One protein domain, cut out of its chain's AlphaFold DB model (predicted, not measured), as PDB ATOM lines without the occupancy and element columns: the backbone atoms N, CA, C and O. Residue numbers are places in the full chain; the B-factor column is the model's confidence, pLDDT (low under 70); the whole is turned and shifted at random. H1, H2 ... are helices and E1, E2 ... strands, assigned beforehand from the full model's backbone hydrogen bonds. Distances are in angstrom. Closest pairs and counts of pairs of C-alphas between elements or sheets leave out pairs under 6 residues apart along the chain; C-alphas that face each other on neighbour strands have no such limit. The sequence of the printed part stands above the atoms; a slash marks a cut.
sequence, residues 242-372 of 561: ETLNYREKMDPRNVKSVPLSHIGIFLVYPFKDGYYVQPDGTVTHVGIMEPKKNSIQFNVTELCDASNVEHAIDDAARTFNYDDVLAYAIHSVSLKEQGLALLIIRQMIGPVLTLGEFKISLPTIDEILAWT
ATOM      1  N   GLU A 242     179.861 231.880 157.021       74.94
ATOM      2  CA  GLU A 242     181.291 232.204 156.997       74.94
ATOM      3  C   GLU A 242     182.153 231.028 157.471       74.94
ATOM      4  O   GLU A 242     183.173 230.720 156.851       74.94
ATOM      5  N   THR A 243     181.726 230.314 158.518       77.94
ATOM      6  CA  THR A 243     182.434 229.124 159.027       77.94
ATOM      7  C   THR A 243     182.383 227.953 158.047       77.94
ATOM      8  O   THR A 243     183.379 227.247 157.881       77.94
ATOM      9  N   LEU A 244     181.259 227.787 157.338       77.25
ATOM     10  CA  LEU A 244     181.101 226.779 156.289       77.25
ATOM     11  C   LEU A 244     182.035 227.071 155.106       77.25
ATOM     12  O   LEU A 244     182.797 226.205 154.682       77.25
ATOM     13  N   ASN A 245     182.045 228.322 154.645       81.69
ATOM     14  CA  ASN A 245     182.918 228.796 153.572       81.69
ATOM     15  C   ASN A 245     184.406 228.681 153.954       81.69
ATOM     16  O   ASN A 245     185.238 228.306 153.126       81.69
ATOM     17  N   TYR A 246     184.746 228.959 155.219       85.94
ATOM     18  CA  TYR A 246     186.095 228.752 155.742       85.94
ATOM     19  C   TYR A 246     186.485 227.274 155.699       85.94
ATOM     20  O   TYR A 246     187.530 226.942 155.137       85.94
ATOM     21  N   ARG A 247     185.635 226.376 156.226       84.50
ATOM     22  CA  ARG A 247     185.891 224.932 156.179       84.50
ATOM     23  C   ARG A 247     186.056 224.459 154.750       84.50
ATOM     24  O   ARG A 247     186.973 223.694 154.522       84.50
ATOM     25  N   GLU A 248     185.228 224.877 153.797       82.94
ATOM     26  CA  GLU A 248     185.343 224.443 152.397       82.94
ATOM     27  C   GLU A 248     186.672 224.879 151.759       82.94
ATOM     28  O   GLU A 248     187.336 224.065 151.117       82.94
ATOM     29  N   LYS A 249     187.119 226.116 152.011       85.62
ATOM     30  CA  LYS A 249     188.344 226.692 151.423       85.62
ATOM     31  C   LYS A 249     189.649 226.310 152.122       85.62
ATOM     32  O   LYS A 249     190.709 226.413 151.510       85.62
ATOM     33  N   MET A 250     189.600 225.930 153.395       85.31
ATOM     34  CA  MET A 250     190.788 225.613 154.189       85.31
ATOM     35  C   MET A 250     191.498 224.365 153.649       85.31
ATOM     36  O   MET A 250     190.907 223.296 153.641       85.31
ATOM     37  N   ASP A 251     192.771 224.453 153.273       85.75
ATOM     38  CA  ASP A 251     193.589 223.269 152.981       85.75
ATOM     39  C   ASP A 251     194.313 222.800 154.261       85.75
ATOM     40  O   ASP A 251     195.190 223.518 154.761       85.75
ATOM     41  N   PRO A 252     193.979 221.618 154.817       82.75
ATOM     42  CA  PRO A 252     194.548 221.144 156.076       82.75
ATOM     43  C   PRO A 252     196.042 220.803 155.989       82.75
ATOM     44  O   PRO A 252     196.708 220.747 157.019       82.75
ATOM     45  N   ARG A 253     196.614 220.660 154.784       83.00
ATOM     46  CA  ARG A 253     198.065 220.465 154.599       83.00
ATOM     47  C   ARG A 253     198.874 221.715 154.944       83.00
ATOM     48  O   ARG A 253     200.033 221.618 155.337       83.00
ATOM     49  N   ASN A 254     198.263 222.886 154.771       82.75
ATOM     50  CA  ASN A 254     198.927 224.185 154.863       82.75
ATOM     51  C   ASN A 254     198.591 224.948 156.155       82.75
ATOM     52  O   ASN A 254     199.295 225.891 156.517       82.75
ATOM     53  N   VAL A 255     197.538 224.548 156.871       83.50
ATOM     54  CA  VAL A 255     197.063 225.228 158.082       83.50
ATOM     55  C   VAL A 255     197.417 224.407 159.317       83.50
ATOM     56  O   VAL A 255     196.902 223.314 159.507       83.50
ATOM     57  N   LYS A 256     198.275 224.954 160.190       81.00
ATOM     58  CA  LYS A 256     198.668 224.301 161.455       81.00
ATOM     59  C   LYS A 256     197.643 224.472 162.579       81.00
ATOM     60  O   LYS A 256     197.563 223.620 163.459       81.00
ATOM     61  N   SER A 257     196.903 225.583 162.572       87.25
ATOM     62  CA  SER A 257     195.901 225.899 163.589       87.25
ATOM     63  C   SER A 257     194.727 226.659 162.981       87.25
ATOM     64  O   SER A 257     194.928 227.635 162.256       87.25
ATOM     65  N   VAL A 258     193.509 226.239 163.308       85.44
ATOM     66  CA  VAL A 258     192.257 226.907 162.947       85.44
ATOM     67  C   VAL A 258     191.969 228.037 163.947       85.44
ATOM     68  O   VAL A 258     192.109 227.829 165.153       85.44
ATOM     69  N   PRO A 259     191.562 229.239 163.492       82.94
ATOM     70  CA  PRO A 259     191.129 230.311 164.382       82.94
ATOM     71  C   PRO A 259     189.914 229.908 165.226       82.94
ATOM     72  O   PRO A 259     188.950 229.338 164.713       82.94
ATOM     73  N   LEU A 260     189.908 230.299 166.505       77.56
ATOM     74  CA  LEU A 260     188.814 229.992 167.441       77.56
ATOM     75  C   LEU A 260     187.445 230.534 166.994       77.56
ATOM     76  O   LEU A 260     186.419 230.001 167.401       77.56
ATOM     77  N   SER A 261     187.407 231.554 166.131       76.06
ATOM     78  CA  SER A 261     186.169 232.061 165.524       76.06
ATOM     79  C   SER A 261     185.474 231.035 164.623       76.06
ATOM     80  O   SER A 261     184.255 231.065 164.501       76.06
ATOM     81  N   HIS A 262     186.228 230.114 164.015       78.25
ATOM     82  CA  HIS A 262     185.712 229.116 163.074       78.25
ATOM     83  C   HIS A 262     185.749 227.688 163.627       78.25
ATOM     84  O   HIS A 262     185.407 226.752 162.911       78.25
ATOM     85  N   ILE A 263     186.121 227.500 164.899       80.56
ATOM     86  CA  ILE A 263     186.260 226.164 165.497       80.56
ATOM     87  C   ILE A 263     184.926 225.410 165.592       80.56
ATOM     88  O   ILE A 263     184.914 224.187 165.552       80.56
ATOM     89  N   GLY A 264     183.798 226.127 165.655       73.19
ATOM     90  CA  GLY A 264     182.463 225.551 165.852       73.19
ATOM     91  C   GLY A 264     182.106 224.442 164.861       73.19
ATOM     92  O   GLY A 264     181.605 223.396 165.270       73.19
ATOM     93  N   ILE A 265     182.429 224.621 163.574       77.94
ATOM     94  CA  ILE A 265     182.163 223.603 162.548       77.94
ATOM     95  C   ILE A 265     183.045 222.363 162.722       77.94
ATOM     96  O   ILE A 265     182.582 221.254 162.485       77.94
ATOM     97  N   PHE A 266     184.280 222.527 163.201       83.75
ATOM     98  CA  PHE A 266     185.228 221.433 163.426       83.75
ATOM     99  C   PHE A 266     184.960 220.654 164.717       83.75
ATOM    100  O   PHE A 266     185.506 219.580 164.918       83.75
ATOM    101  N   LEU A 267     184.078 221.144 165.584       80.12
ATOM    102  CA  LEU A 267     183.619 220.379 166.748       80.12
ATOM    103  C   LEU A 267     182.486 219.424 166.402       80.12
ATOM    104  O   LEU A 267     182.323 218.403 167.060       80.12
ATOM    105  N   VAL A 268     181.720 219.756 165.361       79.31
ATOM    106  CA  VAL A 268     180.673 218.890 164.809       79.31
ATOM    107  C   VAL A 268     181.239 217.999 163.697       79.31
ATOM    108  O   VAL A 268     180.882 216.833 163.581       79.31
ATOM    109  N   TYR A 269     182.176 218.518 162.906       86.81
ATOM    110  CA  TYR A 269     182.840 217.811 161.812       86.81
ATOM    111  C   TYR A 269     184.357 217.830 162.027       86.81
ATOM    112  O   TYR A 269     185.055 218.643 161.418       86.81
ATOM    113  N   PRO A 270     184.879 216.951 162.904       87.44
ATOM    114  CA  PRO A 270     186.272 216.987 163.347       87.44
ATOM    115  C   PRO A 270     187.299 216.663 162.269       87.44
ATOM    116  O   PRO A 270     188.476 216.976 162.452       87.44
ATOM    117  N   PHE A 271     186.889 216.056 161.154       89.00
ATOM    118  CA  PHE A 271     187.821 215.647 160.112       89.00
ATOM    119  C   PHE A 271     187.710 216.490 158.844       89.00
ATOM    120  O   PHE A 271     186.625 216.930 158.450       89.00
ATOM    121  N   LYS A 272     188.843 216.674 158.171       88.31
ATOM    122  CA  LYS A 272     188.914 217.209 156.816       88.31
ATOM    123  C   LYS A 272     190.086 216.580 156.061       88.31
ATOM    124  O   LYS A 272     191.220 216.697 156.509       88.31
ATOM    125  N   ASP A 273     189.810 215.957 154.915       83.88
ATOM    126  CA  ASP A 273     190.800 215.417 153.967       83.88
ATOM    127  C   ASP A 273     191.922 214.574 154.621       83.88
ATOM    128  O   ASP A 273     193.099 214.731 154.285       83.88
ATOM    129  N   GLY A 274     191.588 213.724 155.602       82.50
ATOM    130  CA  GLY A 274     192.584 212.909 156.322       82.50
ATOM    131  C   GLY A 274     193.155 213.535 157.600       82.50
ATOM    132  O   GLY A 274     193.954 212.909 158.296       82.50
ATOM    133  N   TYR A 275     192.758 214.759 157.942       89.50
ATOM    134  CA  TYR A 275     193.242 215.481 159.117       89.50
ATOM    135  C   TYR A 275     192.153 215.608 160.171       89.50
ATOM    136  O   TYR A 275     190.993 215.846 159.854       89.50
ATOM    137  N   TYR A 276     192.550 215.494 161.430       89.69
ATOM    138  CA  TYR A 276     191.747 215.794 162.600       89.69
ATOM    139  C   TYR A 276     192.075 217.199 163.099       89.69
ATOM    140  O   TYR A 276     193.241 217.520 163.351       89.69
ATOM    141  N   VAL A 277     191.037 218.021 163.241       87.62
ATOM    142  CA  VAL A 277     191.108 219.335 163.875       87.62
ATOM    143  C   VAL A 277     190.707 219.180 165.336       87.62
ATOM    144  O   VAL A 277     189.566 218.849 165.660       87.62
ATOM    145  N   GLN A 278     191.666 219.403 166.225       85.81
ATOM    146  CA  GLN A 278     191.476 219.297 167.662       85.81
ATOM    147  C   GLN A 278     190.656 220.478 168.206       85.81
ATOM    148  O   GLN A 278     190.602 221.539 167.580       85.81
ATOM    149  N   PRO A 279     190.046 220.346 169.401       80.25
ATOM    150  CA  PRO A 279     189.261 221.420 170.011       80.25
ATOM    151  C   PRO A 279     190.045 222.711 170.279       80.25
ATOM    152  O   PRO A 279     189.453 223.785 170.349       80.25
ATOM    153  N   ASP A 280     191.367 222.619 170.427       78.75
ATOM    154  CA  ASP A 280     192.270 223.765 170.577       78.75
ATOM    155  C   ASP A 280     192.609 224.451 169.238       78.75
ATOM    156  O   ASP A 280     193.280 225.482 169.216       78.75
ATOM    157  N   GLY A 281     192.114 223.901 168.126       76.94
ATOM    158  CA  GLY A 281     192.340 224.367 166.767       76.94
ATOM    159  C   GLY A 281     193.523 223.707 166.071       76.94
ATOM    160  O   GLY A 281     193.698 223.953 164.878       76.94
ATOM    161  N   THR A 282     194.322 222.872 166.739       86.31
ATOM    162  CA  THR A 282     195.484 222.234 166.108       86.31
ATOM    163  C   THR A 282     195.060 221.205 165.060       86.31
ATOM    164  O   THR A 282     194.101 220.457 165.236       86.31
ATOM    165  N   VAL A 283     195.766 221.182 163.928       86.25
ATOM    166  CA  VAL A 283     195.457 220.290 162.801       86.25
ATOM    167  C   VAL A 283     196.493 219.173 162.754       86.25
ATOM    168  O   VAL A 283     197.691 219.425 162.622       86.25
ATOM    169  N   THR A 284     196.033 217.929 162.859       86.44
ATOM    170  CA  THR A 284     196.889 216.734 162.925       86.44
ATOM    171  C   THR A 284     196.463 215.694 161.902       86.44
ATOM    172  O   THR A 284     195.281 215.411 161.761       86.44
ATOM    173  N   HIS A 285     197.413 215.117 161.168       86.19
ATOM    174  CA  HIS A 285     197.106 214.078 160.184       86.19
ATOM    175  C   HIS A 285     196.775 212.758 160.882       86.19
ATOM    176  O   HIS A 285     197.575 212.250 161.671       86.19
ATOM    177  N   VAL A 286     195.623 212.177 160.554       79.19
ATOM    178  CA  VAL A 286     195.208 210.866 161.048       79.19
ATOM    179  C   VAL A 286     195.591 209.862 159.971       79.19
ATOM    180  O   VAL A 286     195.017 209.863 158.890       79.19
ATOM    181  N   GLY A 287     196.607 209.040 160.229       72.25
ATOM    182  CA  GLY A 287     197.191 208.102 159.259       72.25
ATOM    183  C   GLY A 287     196.294 206.920 158.861       72.25
ATOM    184  O   GLY A 287     196.758 205.785 158.880       72.25
ATOM    185  N   ILE A 288     195.029 207.167 158.524       77.25
ATOM    186  CA  ILE A 288     194.050 206.176 158.070       77.25
ATOM    187  C   ILE A 288     193.994 206.203 156.542       77.25
ATOM    188  O   ILE A 288     193.904 207.268 155.931       77.25
ATOM    189  N   MET A 289     194.068 205.026 155.918       72.94
ATOM    190  CA  MET A 289     194.036 204.896 154.459       72.94
ATOM    191  C   MET A 289     192.679 205.326 153.886       72.94
ATOM    192  O   MET A 289     191.641 205.127 154.512       72.94
ATOM    193  N   GLU A 290     192.695 205.908 152.684       69.25
ATOM    194  CA  GLU A 290     191.471 206.275 151.967       69.25
ATOM    195  C   GLU A 290     190.594 205.039 151.692       69.25
ATOM    196  O   GLU A 290     191.119 203.961 151.379       69.25
ATOM    197  N   PRO A 291     189.257 205.177 151.761       64.94
ATOM    198  CA  PRO A 291     188.356 204.075 151.464       64.94
ATOM    199  C   PRO A 291     188.472 203.662 149.992       64.94
ATOM    200  O   PRO A 291     188.651 204.483 149.086       64.94
ATOM    201  N   LYS A 292     188.308 202.364 149.704       63.94
ATOM    202  CA  LYS A 292     188.185 201.902 148.314       63.94
ATOM    203  C   LYS A 292     186.901 202.494 147.723       63.94
ATOM    204  O   LYS A 292     185.824 202.224 148.249       63.94
ATOM    205  N   LYS A 293     187.004 203.213 146.595       54.19
ATOM    206  CA  LYS A 293     185.914 203.956 145.907       54.19
ATOM    207  C   LYS A 293     184.586 203.206 145.669       54.19
ATOM    208  O   LYS A 293     183.596 203.849 145.348       54.19
ATOM    209  N   ASN A 294     184.553 201.881 145.820       51.06
ATOM    210  CA  ASN A 294     183.387 201.033 145.547       51.06
ATOM    211  C   ASN A 294     182.713 200.456 146.809       51.06
ATOM    212  O   ASN A 294     181.834 199.612 146.668       51.06
ATOM    213  N   SER A 295     183.147 200.817 148.019       48.22
ATOM    214  CA  SER A 295     182.771 200.067 149.230       48.22
ATOM    215  C   SER A 295     181.451 200.501 149.873       48.22
ATOM    216  O   SER A 295     180.750 199.635 150.386       48.22
ATOM    217  N   ILE A 296     181.052 201.781 149.821       53.25
ATOM    218  CA  ILE A 296     179.811 202.237 150.472       53.25
ATOM    219  C   ILE A 296     179.162 203.383 149.675       53.25
ATOM    220  O   ILE A 296     179.708 204.480 149.586       53.25
ATOM    221  N   GLN A 297     177.974 203.150 149.104       53.62
ATOM    222  CA  GLN A 297     177.079 204.229 148.671       53.62
ATOM    223  C   GLN A 297     175.996 204.408 149.731       53.62
ATOM    224  O   GLN A 297     175.096 203.579 149.864       53.62
ATOM    225  N   PHE A 298     176.079 205.502 150.481       55.22
ATOM    226  CA  PHE A 298     175.043 205.891 151.425       55.22
ATOM    227  C   PHE A 298     173.824 206.459 150.681       55.22
ATOM    228  O   PHE A 298     173.648 207.669 150.573       55.22
ATOM    229  N   ASN A 299     172.967 205.585 150.154       51.22
ATOM    230  CA  ASN A 299     171.677 205.984 149.587       51.22
ATOM    231  C   ASN A 299     170.636 206.137 150.701       51.22
ATOM    232  O   ASN A 299     169.702 205.348 150.797       51.22
ATOM    233  N   VAL A 300     170.791 207.151 151.552       53.06
ATOM    234  CA  VAL A 300     169.746 207.517 152.515       53.06
ATOM    235  C   VAL A 300     169.047 208.773 152.005       53.06
ATOM    236  O   VAL A 300     169.429 209.899 152.315       53.06
ATOM    237  N   THR A 301     168.070 208.579 151.118       46.34
ATOM    238  CA  THR A 301     167.423 209.673 150.377       46.34
ATOM    239  C   THR A 301     166.346 210.415 151.173       46.34
ATOM    240  O   THR A 301     165.974 211.514 150.772       46.34
ATOM    241  N   GLU A 302     165.868 209.884 152.306       48.41
ATOM    242  CA  GLU A 302     164.750 210.472 153.066       48.41
ATOM    243  C   GLU A 302     164.933 210.334 154.592       48.41
ATOM    244  O   GLU A 302     164.409 209.426 155.229       48.41
ATOM    245  N   LEU A 303     165.673 211.267 155.198       50.00
ATOM    246  CA  LEU A 303     165.860 211.383 156.653       50.00
ATOM    247  C   LEU A 303     165.049 212.572 157.182       50.00
ATOM    248  O   LEU A 303     165.569 213.678 157.299       50.00
ATOM    249  N   CYS A 304     163.752 212.360 157.431       47.78
ATOM    250  CA  CYS A 304     162.814 213.434 157.805       47.78
ATOM    251  C   CYS A 304     162.052 213.210 159.111       47.78
ATOM    252  O   CYS A 304     161.309 214.089 159.544       47.78
ATOM    253  N   ASP A 305     162.241 212.054 159.734       48.06
ATOM    254  CA  ASP A 305     161.675 211.706 161.031       48.06
ATOM    255  C   ASP A 305     162.815 211.144 161.884       48.06
ATOM    256  O   ASP A 305     163.573 210.307 161.391       48.06
ATOM    257  N   ALA A 306     162.963 211.612 163.126       52.25
ATOM    258  CA  ALA A 306     164.013 211.150 164.037       52.25
ATOM    259  C   ALA A 306     163.954 209.624 164.229       52.25
ATOM    260  O   ALA A 306     164.989 208.966 164.272       52.25
ATOM    261  N   SER A 307     162.747 209.051 164.214       54.03
ATOM    262  CA  SER A 307     162.534 207.602 164.298       54.03
ATOM    263  C   SER A 307     163.021 206.842 163.052       54.03
ATOM    264  O   SER A 307     163.627 205.776 163.165       54.03
ATOM    265  N   ASN A 308     162.835 207.412 161.856       57.31
ATOM    266  CA  ASN A 308     163.341 206.836 160.603       57.31
ATOM    267  C   ASN A 308     164.862 206.996 160.478       57.31
ATOM    268  O   ASN A 308     165.521 206.146 159.885       57.31
ATOM    269  N   VAL A 309     165.413 208.078 161.038       63.75
ATOM    270  CA  VAL A 309     166.856 208.335 161.098       63.75
ATOM    271  C   VAL A 309     167.543 207.295 161.969       63.75
ATOM    272  O   VAL A 309     168.487 206.658 161.513       63.75
ATOM    273  N   GLU A 310     167.037 207.069 163.178       65.75
ATOM    274  CA  GLU A 310     167.581 206.063 164.091       65.75
ATOM    275  C   GLU A 310     167.504 204.654 163.498       65.75
ATOM    276  O   GLU A 310     168.497 203.930 163.529       65.75
ATOM    277  N   HIS A 311     166.373 204.284 162.884       65.19
ATOM    278  CA  HIS A 311     166.225 202.962 162.276       65.19
ATOM    279  C   HIS A 311     167.166 202.756 161.078       65.19
ATOM    280  O   HIS A 311     167.842 201.731 160.995       65.19
ATOM    281  N   ALA A 312     167.283 203.751 160.190       66.19
ATOM    282  CA  ALA A 312     168.192 203.685 159.046       66.19
ATOM    283  C   ALA A 312     169.673 203.658 159.469       66.19
ATOM    284  O   ALA A 312     170.484 202.991 158.826       66.19
ATOM    285  N   ILE A 313     170.034 204.367 160.546       75.62
ATOM    286  CA  ILE A 313     171.388 204.339 161.114       75.62
ATOM    287  C   ILE A 313     171.677 202.979 161.751       75.62
ATOM    288  O   ILE A 313     172.778 202.463 161.566       75.62
ATOM    289  N   ASP A 314     170.719 202.387 162.468       77.00
ATOM    290  CA  ASP A 314     170.902 201.078 163.105       77.00
ATOM    291  C   ASP A 314     171.085 199.962 162.063       77.00
ATOM    292  O   ASP A 314     171.993 199.137 162.178       77.00
ATOM    293  N   ASP A 315     170.306 199.991 160.978       72.56
ATOM    294  CA  ASP A 315     170.468 199.065 159.853       72.56
ATOM    295  C   ASP A 315     171.818 199.260 159.140       72.56
ATOM    296  O   ASP A 315     172.511 198.289 158.809       72.56
ATOM    297  N   ALA A 316     172.243 200.512 158.943       72.94
ATOM    298  CA  ALA A 316     173.537 200.832 158.349       72.94
ATOM    299  C   ALA A 316     174.712 200.383 159.238       72.94
ATOM    300  O   ALA A 316     175.668 199.792 158.733       72.94
ATOM    301  N   ALA A 317     174.628 200.587 160.555       78.75
ATOM    302  CA  ALA A 317     175.644 200.174 161.524       78.75
ATOM    303  C   ALA A 317     175.835 198.652 161.576       78.75
ATOM    304  O   ALA A 317     176.939 198.176 161.830       78.75
ATOM    305  N   ARG A 318     174.779 197.878 161.298       78.69
ATOM    306  CA  ARG A 318     174.853 196.410 161.198       78.69
ATOM    307  C   ARG A 318     175.424 195.924 159.866       78.69
ATOM    308  O   ARG A 318     175.934 194.809 159.799       78.69
ATOM    309  N   THR A 319     175.303 196.728 158.812       77.56
ATOM    310  CA  THR A 319     175.635 196.329 157.436       77.56
ATOM    311  C   THR A 319     177.059 196.713 157.039       77.56
ATOM    312  O   THR A 319     177.719 195.966 156.316       77.56
ATOM    313  N   PHE A 320     177.545 197.872 157.489       79.88
ATOM    314  CA  PHE A 320     178.842 198.403 157.077       79.88
ATOM    315  C   PHE A 320     179.972 198.022 158.036       79.88
ATOM    316  O   PHE A 320     179.799 197.965 159.251       79.88
ATOM    317  N   ASN A 321     181.162 197.788 157.478       82.94
ATOM    318  CA  ASN A 321     182.360 197.539 158.268       82.94
ATOM    319  C   ASN A 321     182.869 198.840 158.904       82.94
ATOM    320  O   ASN A 321     182.936 199.878 158.245       82.94
ATOM    321  N   TYR A 322     183.282 198.763 160.167       83.19
ATOM    322  CA  TYR A 322     183.717 199.910 160.958       83.19
ATOM    323  C   TYR A 322     184.866 200.688 160.300       83.19
ATOM    324  O   TYR A 322     184.790 201.910 160.191       83.19
ATOM    325  N   ASP A 323     185.895 199.989 159.806       82.38
ATOM    326  CA  ASP A 323     187.068 200.624 159.189       82.38
ATOM    327  C   ASP A 323     186.702 201.417 157.927       82.38
ATOM    328  O   ASP A 323     187.256 202.489 157.680       82.38
ATOM    329  N   ASP A 324     185.730 200.925 157.154       79.81
ATOM    330  CA  ASP A 324     185.265 201.592 155.940       79.81
ATOM    331  C   ASP A 324     184.458 202.849 156.294       79.81
ATOM    332  O   ASP A 324     184.707 203.918 155.736       79.81
ATOM    333  N   VAL A 325     183.544 202.767 157.270       82.88
ATOM    334  CA  VAL A 325     182.776 203.936 157.745       82.88
ATOM    335  C   VAL A 325     183.709 204.991 158.350       82.88
ATOM    336  O   VAL A 325     183.537 206.186 158.103       82.88
ATOM    337  N   LEU A 326     184.732 204.562 159.090       85.19
ATOM    338  CA  LEU A 326     185.744 205.434 159.676       85.19
ATOM    339  C   LEU A 326     186.584 206.141 158.607       85.19
ATOM    340  O   LEU A 326     186.770 207.357 158.675       85.19
ATOM    341  N   ALA A 327     187.042 205.409 157.592       83.75
ATOM    342  CA  ALA A 327     187.751 205.988 156.458       83.75
ATOM    343  C   ALA A 327     186.870 207.002 155.702       83.75
ATOM    344  O   ALA A 327     187.351 208.073 155.332       83.75
ATOM    345  N   TYR A 328     185.571 206.724 155.546       81.31
ATOM    346  CA  TYR A 328     184.611 207.677 154.980       81.31
ATOM    347  C   TYR A 328     184.434 208.927 155.850       81.31
ATOM    348  O   TYR A 328     184.483 210.027 155.314       81.31
ATOM    349  N   ALA A 329     184.294 208.802 157.173       86.31
ATOM    350  CA  ALA A 329     184.153 209.956 158.067       86.31
ATOM    351  C   ALA A 329     185.381 210.884 158.053       86.31
ATOM    352  O   ALA A 329     185.256 212.093 158.262       86.31
ATOM    353  N   ILE A 330     186.569 210.322 157.818       87.19
ATOM    354  CA  ILE A 330     187.842 211.049 157.833       87.19
ATOM    355  C   ILE A 330     188.140 211.727 156.488       87.19
ATOM    356  O   ILE A 330     188.653 212.850 156.460       87.19
ATOM    357  N   HIS A 331     187.814 211.061 155.377       82.81
ATOM    358  CA  HIS A 331     188.156 211.504 154.017       82.81
ATOM    359  C   HIS A 331     186.981 212.115 153.238       82.81
ATOM    360  O   HIS A 331     187.157 212.551 152.103       82.81
ATOM    361  N   SER A 332     185.775 212.165 153.812       79.50
ATOM    362  CA  SER A 332     184.592 212.734 153.155       79.50
ATOM    363  C   SER A 332     184.752 214.224 152.849       79.50
ATOM    364  O   SER A 332     185.006 215.035 153.743       79.50
ATOM    365  N   VAL A 333     184.471 214.593 151.601       75.56
ATOM    366  CA  VAL A 333     184.432 215.994 151.152       75.56
ATOM    367  C   VAL A 333     183.083 216.641 151.504       75.56
ATOM    368  O   VAL A 333     183.017 217.814 151.878       75.56
ATOM    369  N   SER A 334     181.993 215.871 151.437       77.25
ATOM    370  CA  SER A 334     180.634 216.338 151.726       77.25
ATOM    371  C   SER A 334     180.309 216.272 153.221       77.25
ATOM    372  O   SER A 334     180.454 215.226 153.850       77.25
ATOM    373  N   LEU A 335     179.772 217.363 153.783       77.06
ATOM    374  CA  LEU A 335     179.263 217.395 155.166       77.06
ATOM    375  C   LEU A 335     178.141 216.382 155.404       77.06
ATOM    376  O   LEU A 335     178.024 215.842 156.499       77.06
ATOM    377  N   LYS A 336     177.323 216.108 154.380       74.75
ATOM    378  CA  LYS A 336     176.228 215.135 154.482       74.75
ATOM    379  C   LYS A 336     176.763 213.716 154.659       74.75
ATOM    380  O   LYS A 336     176.283 212.983 155.515       74.75
ATOM    381  N   GLU A 337     177.774 213.360 153.872       76.19
ATOM    382  CA  GLU A 337     178.430 212.050 153.945       76.19
ATOM    383  C   GLU A 337     179.189 211.899 155.261       76.19
ATOM    384  O   GLU A 337     179.061 210.879 155.932       76.19
ATOM    385  N   GLN A 338     179.903 212.951 155.670       82.94
ATOM    386  CA  GLN A 338     180.612 212.972 156.940       82.94
ATOM    387  C   GLN A 338     179.668 212.829 158.131       82.94
ATOM    388  O   GLN A 338     179.924 212.037 159.033       82.94
ATOM    389  N   GLY A 339     178.565 213.583 158.130       81.00
ATOM    390  CA  GLY A 339     177.566 213.555 159.191       81.00
ATOM    391  C   GLY A 339     176.940 212.175 159.333       81.00
ATOM    392  O   GLY A 339     176.866 211.649 160.438       81.00
ATOM    393  N   LEU A 340     176.569 211.544 158.217       79.25
ATOM    394  CA  LEU A 340     176.025 210.190 158.235       79.25
ATOM    395  C   LEU A 340     177.051 209.155 158.724       79.25
ATOM    396  O   LEU A 340     176.716 208.309 159.549       79.25
ATOM    397  N   ALA A 341     178.304 209.244 158.275       83.19
ATOM    398  CA  ALA A 341     179.360 208.348 158.737       83.19
ATOM    399  C   ALA A 341     179.624 208.509 160.246       83.19
ATOM    400  O   ALA A 341     179.729 207.515 160.960       83.19
ATOM    401  N   LEU A 342     179.644 209.743 160.764       86.75
ATOM    402  CA  LEU A 342     179.785 210.022 162.199       86.75
ATOM    403  C   LEU A 342     178.604 209.485 163.021       86.75
ATOM    404  O   LEU A 342     178.820 208.963 164.114       86.75
ATOM    405  N   LEU A 343     177.377 209.576 162.499       85.19
ATOM    406  CA  LEU A 343     176.180 209.007 163.126       85.19
ATOM    407  C   LEU A 343     176.261 207.478 163.229       85.19
ATOM    408  O   LEU A 343     175.976 206.916 164.285       85.19
ATOM    409  N   ILE A 344     176.707 206.814 162.161       84.50
ATOM    410  CA  ILE A 344     176.882 205.357 162.135       84.50
ATOM    411  C   ILE A 344     177.994 204.930 163.094       84.50
ATOM    412  O   ILE A 344     177.788 204.026 163.899       84.50
ATOM    413  N   ILE A 345     179.144 205.614 163.085       86.25
ATOM    414  CA  ILE A 345     180.234 205.351 164.038       86.25
ATOM    415  C   ILE A 345     179.719 205.507 165.470       86.25
ATOM    416  O   ILE A 345     179.944 204.628 166.299       86.25
ATOM    417  N   ARG A 346     178.971 206.578 165.763       86.19
ATOM    418  CA  ARG A 346     178.386 206.800 167.091       86.19
ATOM    419  C   ARG A 346     177.492 205.639 167.528       86.19
ATOM    420  O   ARG A 346     177.546 205.258 168.694       86.19
ATOM    421  N   GLN A 347     176.710 205.064 166.617       84.75
ATOM    422  CA  GLN A 347     175.886 203.888 166.906       84.75
ATOM    423  C   GLN A 347     176.732 202.625 167.145       84.75
ATOM    424  O   GLN A 347     176.407 201.831 168.023       84.75
ATOM    425  N   MET A 348     177.838 202.448 166.413       82.44
ATOM    426  CA  MET A 348     178.708 201.268 166.532       82.44
ATOM    427  C   MET A 348     179.554 201.251 167.815       82.44
ATOM    428  O   MET A 348     179.714 200.195 168.422       82.44
ATOM    429  N   ILE A 349     180.128 202.392 168.213       84.00
ATOM    430  CA  ILE A 349     181.116 202.467 169.312       84.00
ATOM    431  C   ILE A 349     180.685 203.340 170.499       84.00
ATOM    432  O   ILE A 349     181.355 203.349 171.532       84.00
ATOM    433  N   GLY A 350     179.570 204.063 170.386       78.06
ATOM    434  CA  GLY A 350     179.083 204.981 171.413       78.06
ATOM    435  C   GLY A 350     179.616 206.416 171.258       78.06
ATOM    436  O   GLY A 350     180.051 206.820 170.184       78.06
ATOM    437  N   PRO A 351     179.564 207.245 172.315       79.75
ATOM    438  CA  PRO A 351     179.794 208.691 172.215       79.75
ATOM    439  C   PRO A 351     181.266 209.111 172.073       79.75
ATOM    440  O   PRO A 351     181.531 210.298 171.886       79.75
ATOM    441  N   VAL A 352     182.227 208.189 172.185       82.62
ATOM    442  CA  VAL A 352     183.662 208.504 172.162       82.62
ATOM    443  C   VAL A 352     184.377 207.616 171.151       82.62
ATOM    444  O   VAL A 352     184.393 206.395 171.287       82.62
ATOM    445  N   LEU A 353     185.021 208.248 170.174       83.69
ATOM    446  CA  LEU A 353     185.877 207.618 169.179       83.69
ATOM    447  C   LEU A 353     187.336 207.687 169.631       83.69
ATOM    448  O   LEU A 353     187.855 208.765 169.911       83.69
ATOM    449  N   THR A 354     188.008 206.538 169.681       80.69
ATOM    450  CA  THR A 354     189.445 206.474 169.981       80.69
ATOM    451  C   THR A 354     190.219 206.208 168.694       80.69
ATOM    452  O   THR A 354     190.025 205.174 168.058       80.69
ATOM    453  N   LEU A 355     191.089 207.143 168.311       80.31
ATOM    454  CA  LEU A 355     191.944 207.068 167.126       80.31
ATOM    455  C   LEU A 355     193.407 207.223 167.539       80.31
ATOM    456  O   LEU A 355     193.900 208.338 167.705       80.31
ATOM    457  N   GLY A 356     194.104 206.100 167.724       76.38
ATOM    458  CA  GLY A 356     195.462 206.109 168.272       76.38
ATOM    459  C   GLY A 356     195.479 206.732 169.671       76.38
ATOM    460  O   GLY A 356     194.852 206.208 170.587       76.38
ATOM    461  N   GLU A 357     196.173 207.861 169.823       74.81
ATOM    462  CA  GLU A 357     196.252 208.621 171.081       74.81
ATOM    463  C   GLU A 357     195.084 209.606 171.272       74.81
ATOM    464  O   GLU A 357     194.870 210.120 172.372       74.81
ATOM    465  N   PHE A 358     194.297 209.867 170.225       77.62
ATOM    466  CA  PHE A 358     193.222 210.850 170.269       77.62
ATOM    467  C   PHE A 358     191.927 210.238 170.804       77.62
ATOM    468  O   PHE A 358     191.432 209.237 170.284       77.62
ATOM    469  N   LYS A 359     191.342 210.888 171.815       79.69
ATOM    470  CA  LYS A 359     189.975 210.624 172.282       79.69
ATOM    471  C   LYS A 359     189.059 211.726 171.774       79.69
ATOM    472  O   LYS A 359     189.104 212.854 172.259       79.69
ATOM    473  N   ILE A 360     188.238 211.391 170.791       82.75
ATOM    474  CA  ILE A 360     187.356 212.319 170.094       82.75
ATOM    475  C   ILE A 360     185.938 212.114 170.617       82.75
ATOM    476  O   ILE A 360     185.374 211.027 170.501       82.75
ATOM    477  N   SER A 361     185.342 213.158 171.189       79.75
ATOM    478  CA  SER A 361     183.915 213.146 171.520       79.75
ATOM    479  C   SER A 361     183.117 213.235 170.226       79.75
ATOM    480  O   SER A 361     183.223 214.229 169.511       79.75
ATOM    481  N   LEU A 362     182.315 212.215 169.927       82.81
ATOM    482  CA  LEU A 362     181.420 212.264 168.780       82.81
ATOM    483  C   LEU A 362     180.248 213.214 169.085       82.81
ATOM    484  O   LEU A 362     179.742 213.209 170.216       82.81
ATOM    485  N   PRO A 363     179.795 214.009 168.104       79.31
ATOM    486  CA  PRO A 363     178.672 214.921 168.284       79.31
ATOM    487  C   PRO A 363     177.347 214.165 168.401       79.31
ATOM    488  O   PRO A 363     177.238 212.998 168.004       79.31
ATOM    489  N   THR A 364     176.344 214.804 169.006       76.50
ATOM    490  CA  THR A 364     175.000 214.217 169.129       76.50
ATOM    491  C   THR A 364     174.265 214.215 167.791       76.50
ATOM    492  O   THR A 364     174.640 214.923 166.855       76.50
ATOM    493  N   ILE A 365     173.190 213.422 167.703       72.06
ATOM    494  CA  ILE A 365     172.336 213.371 166.510       72.06
ATOM    495  C   ILE A 365     171.837 214.781 166.174       72.06
ATOM    496  O   ILE A 365     172.067 215.260 165.068       72.06
ATOM    497  N   ASP A 366     171.281 215.489 167.158       69.81
ATOM    498  CA  ASP A 366     170.784 216.861 166.995       69.81
ATOM    499  C   ASP A 366     171.859 217.841 166.505       69.81
ATOM    500  O   ASP A 366     171.583 218.703 165.672       69.81
ATOM    501  N   GLU A 367     173.095 217.708 166.996       72.69
ATOM    502  CA  GLU A 367     174.214 218.565 166.597       72.69
ATOM    503  C   GLU A 367     174.608 218.343 165.136       72.69
ATOM    504  O   GLU A 367     174.848 219.312 164.421       72.69
ATOM    505  N   ILE A 368     174.630 217.093 164.668       73.12
ATOM    506  CA  ILE A 368     174.919 216.776 163.263       73.12
ATOM    507  C   ILE A 368     173.769 217.272 162.375       73.12
ATOM    508  O   ILE A 368     174.011 218.017 161.419       73.12
ATOM    509  N   LEU A 369     172.522 216.941 162.745       68.12
ATOM    510  CA  LEU A 369     171.305 217.313 162.014       68.12
ATOM    511  C   LEU A 369     171.137 218.835 161.875       68.12
ATOM    512  O   LEU A 369     170.660 219.303 160.844       68.12
ATOM    513  N   ALA A 370     171.557 219.621 162.872       65.88
ATOM    514  CA  ALA A 370     171.472 221.082 162.833       65.88
ATOM    515  C   ALA A 370     172.323 221.725 161.718       65.88
ATOM    516  O   ALA A 370     172.008 222.826 161.262       65.88
ATOM    517  N   TRP A 371     173.390 221.054 161.277       64.81
ATOM    518  CA  TRP A 371     174.315 221.553 160.252       64.81
ATOM    519  C   TRP A 371     174.113 220.896 158.887       64.81
ATOM    520  O   TRP A 371     174.333 221.522 157.850       64.81
ATOM    521  N   THR A 372     173.674 219.642 158.856       62.59
ATOM    522  CA  THR A 372     173.246 218.991 157.621       62.59
ATOM    523  C   THR A 372     171.841 219.470 157.271       62.59
ATOM    524  O   THR A 372     170.861 219.030 157.862       62.59
TER     525      THR A 372
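This is residues 242 to 372 of the 561 residues of an uncharacterized protein of Venturia canescens (UniProt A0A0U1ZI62). H5 makes the core; H4 folds back beside it as a helical hairpin, H6 packs on residues 339 to 343 of H5 on another side, nearly parallel to it in line but running the opposite way, and H3 crosses H5 at one end of the model. At the opposite end lie H1, H2 and the small strand hairpin E1 and E2; a second strand hairpin, E3 and E4, lies at the surface, and residues 286 to 305 run from E2 to H3. The printed part has 131 residues, with six named helices and four named strands in the order H1 H2 E1 E2 H3 H4 H5 E3 E4 H6; E1 - E2 and E3 - E4 are two antiparallel sheets. By its named elements it is mostly helix, compact with a radius of gyration of the C-alphas of 14.2 A, and rounded, spanning 38 by 29 by 25 A.

H1, residues 242 to 249, touches H2, residues 263 to 268, about perpendicular at 77 degrees; the closest C-alphas, of Thr 243 and Ile 265, are 6.6 A apart. The hairpin of E1, residues 275 to 277, and E2, residues 283 to 285, is antiparallel at 153 degrees, with N 276 and O 284 2.8 A apart, within hydrogen-bond range. H3, residues 306 to 319, touches H5, residues 335 to 349, with residues 313 to 317 alone, only just about perpendicular at 70.3 degrees; the closest C-alphas, of Ala 317 and Ile 344, are 5.4 A apart. H5 is the hub, touching three helices. It forms a helical hairpin with H4, residues 322 to 331, at a shallow tilt of 31 degrees, opposite ways; the C-alphas of Ala 329 and Gln 338 come closest, at 4.8 A. E3, residues 352 to 355, and E4, residues 358 to 361, form an antiparallel hairpin at 156 degrees, with N 353 and O 360 2.8 A apart, within hydrogen-bond range. H6, residues 365 to 371, touches H5 at a shallow tilt of 11 degrees, opposite ways, with Gly 339 and Ile 368 closest at 5.8 A between C-alphas. The O i to N i+4 pairs are within hydrogen-bond range throughout H1, H3, H4 and H5, but in 1 of 2 in H2 and 2 of 3 in H6.

H1 begins at C-alpha 242, (181.291, 232.204, 156.997). H3 is 20.0 A long, H4 14.2 A and H5 20.6 A; H5 begins at C-alpha 335, (179.263, 217.395, 155.166). H6 ends at C-alpha 371, (174.315, 221.553, 160.252).

The C-alphas of Asn 254 and Ser 307 are the two farthest apart, at 41.1 A. The printed part has no cut. The links H1 to H2 and E2 to H3 are long. The mean pLDDT of the printed part is 76.1; it is under 70 in residues 290 to 312, 366 and 369 to 372.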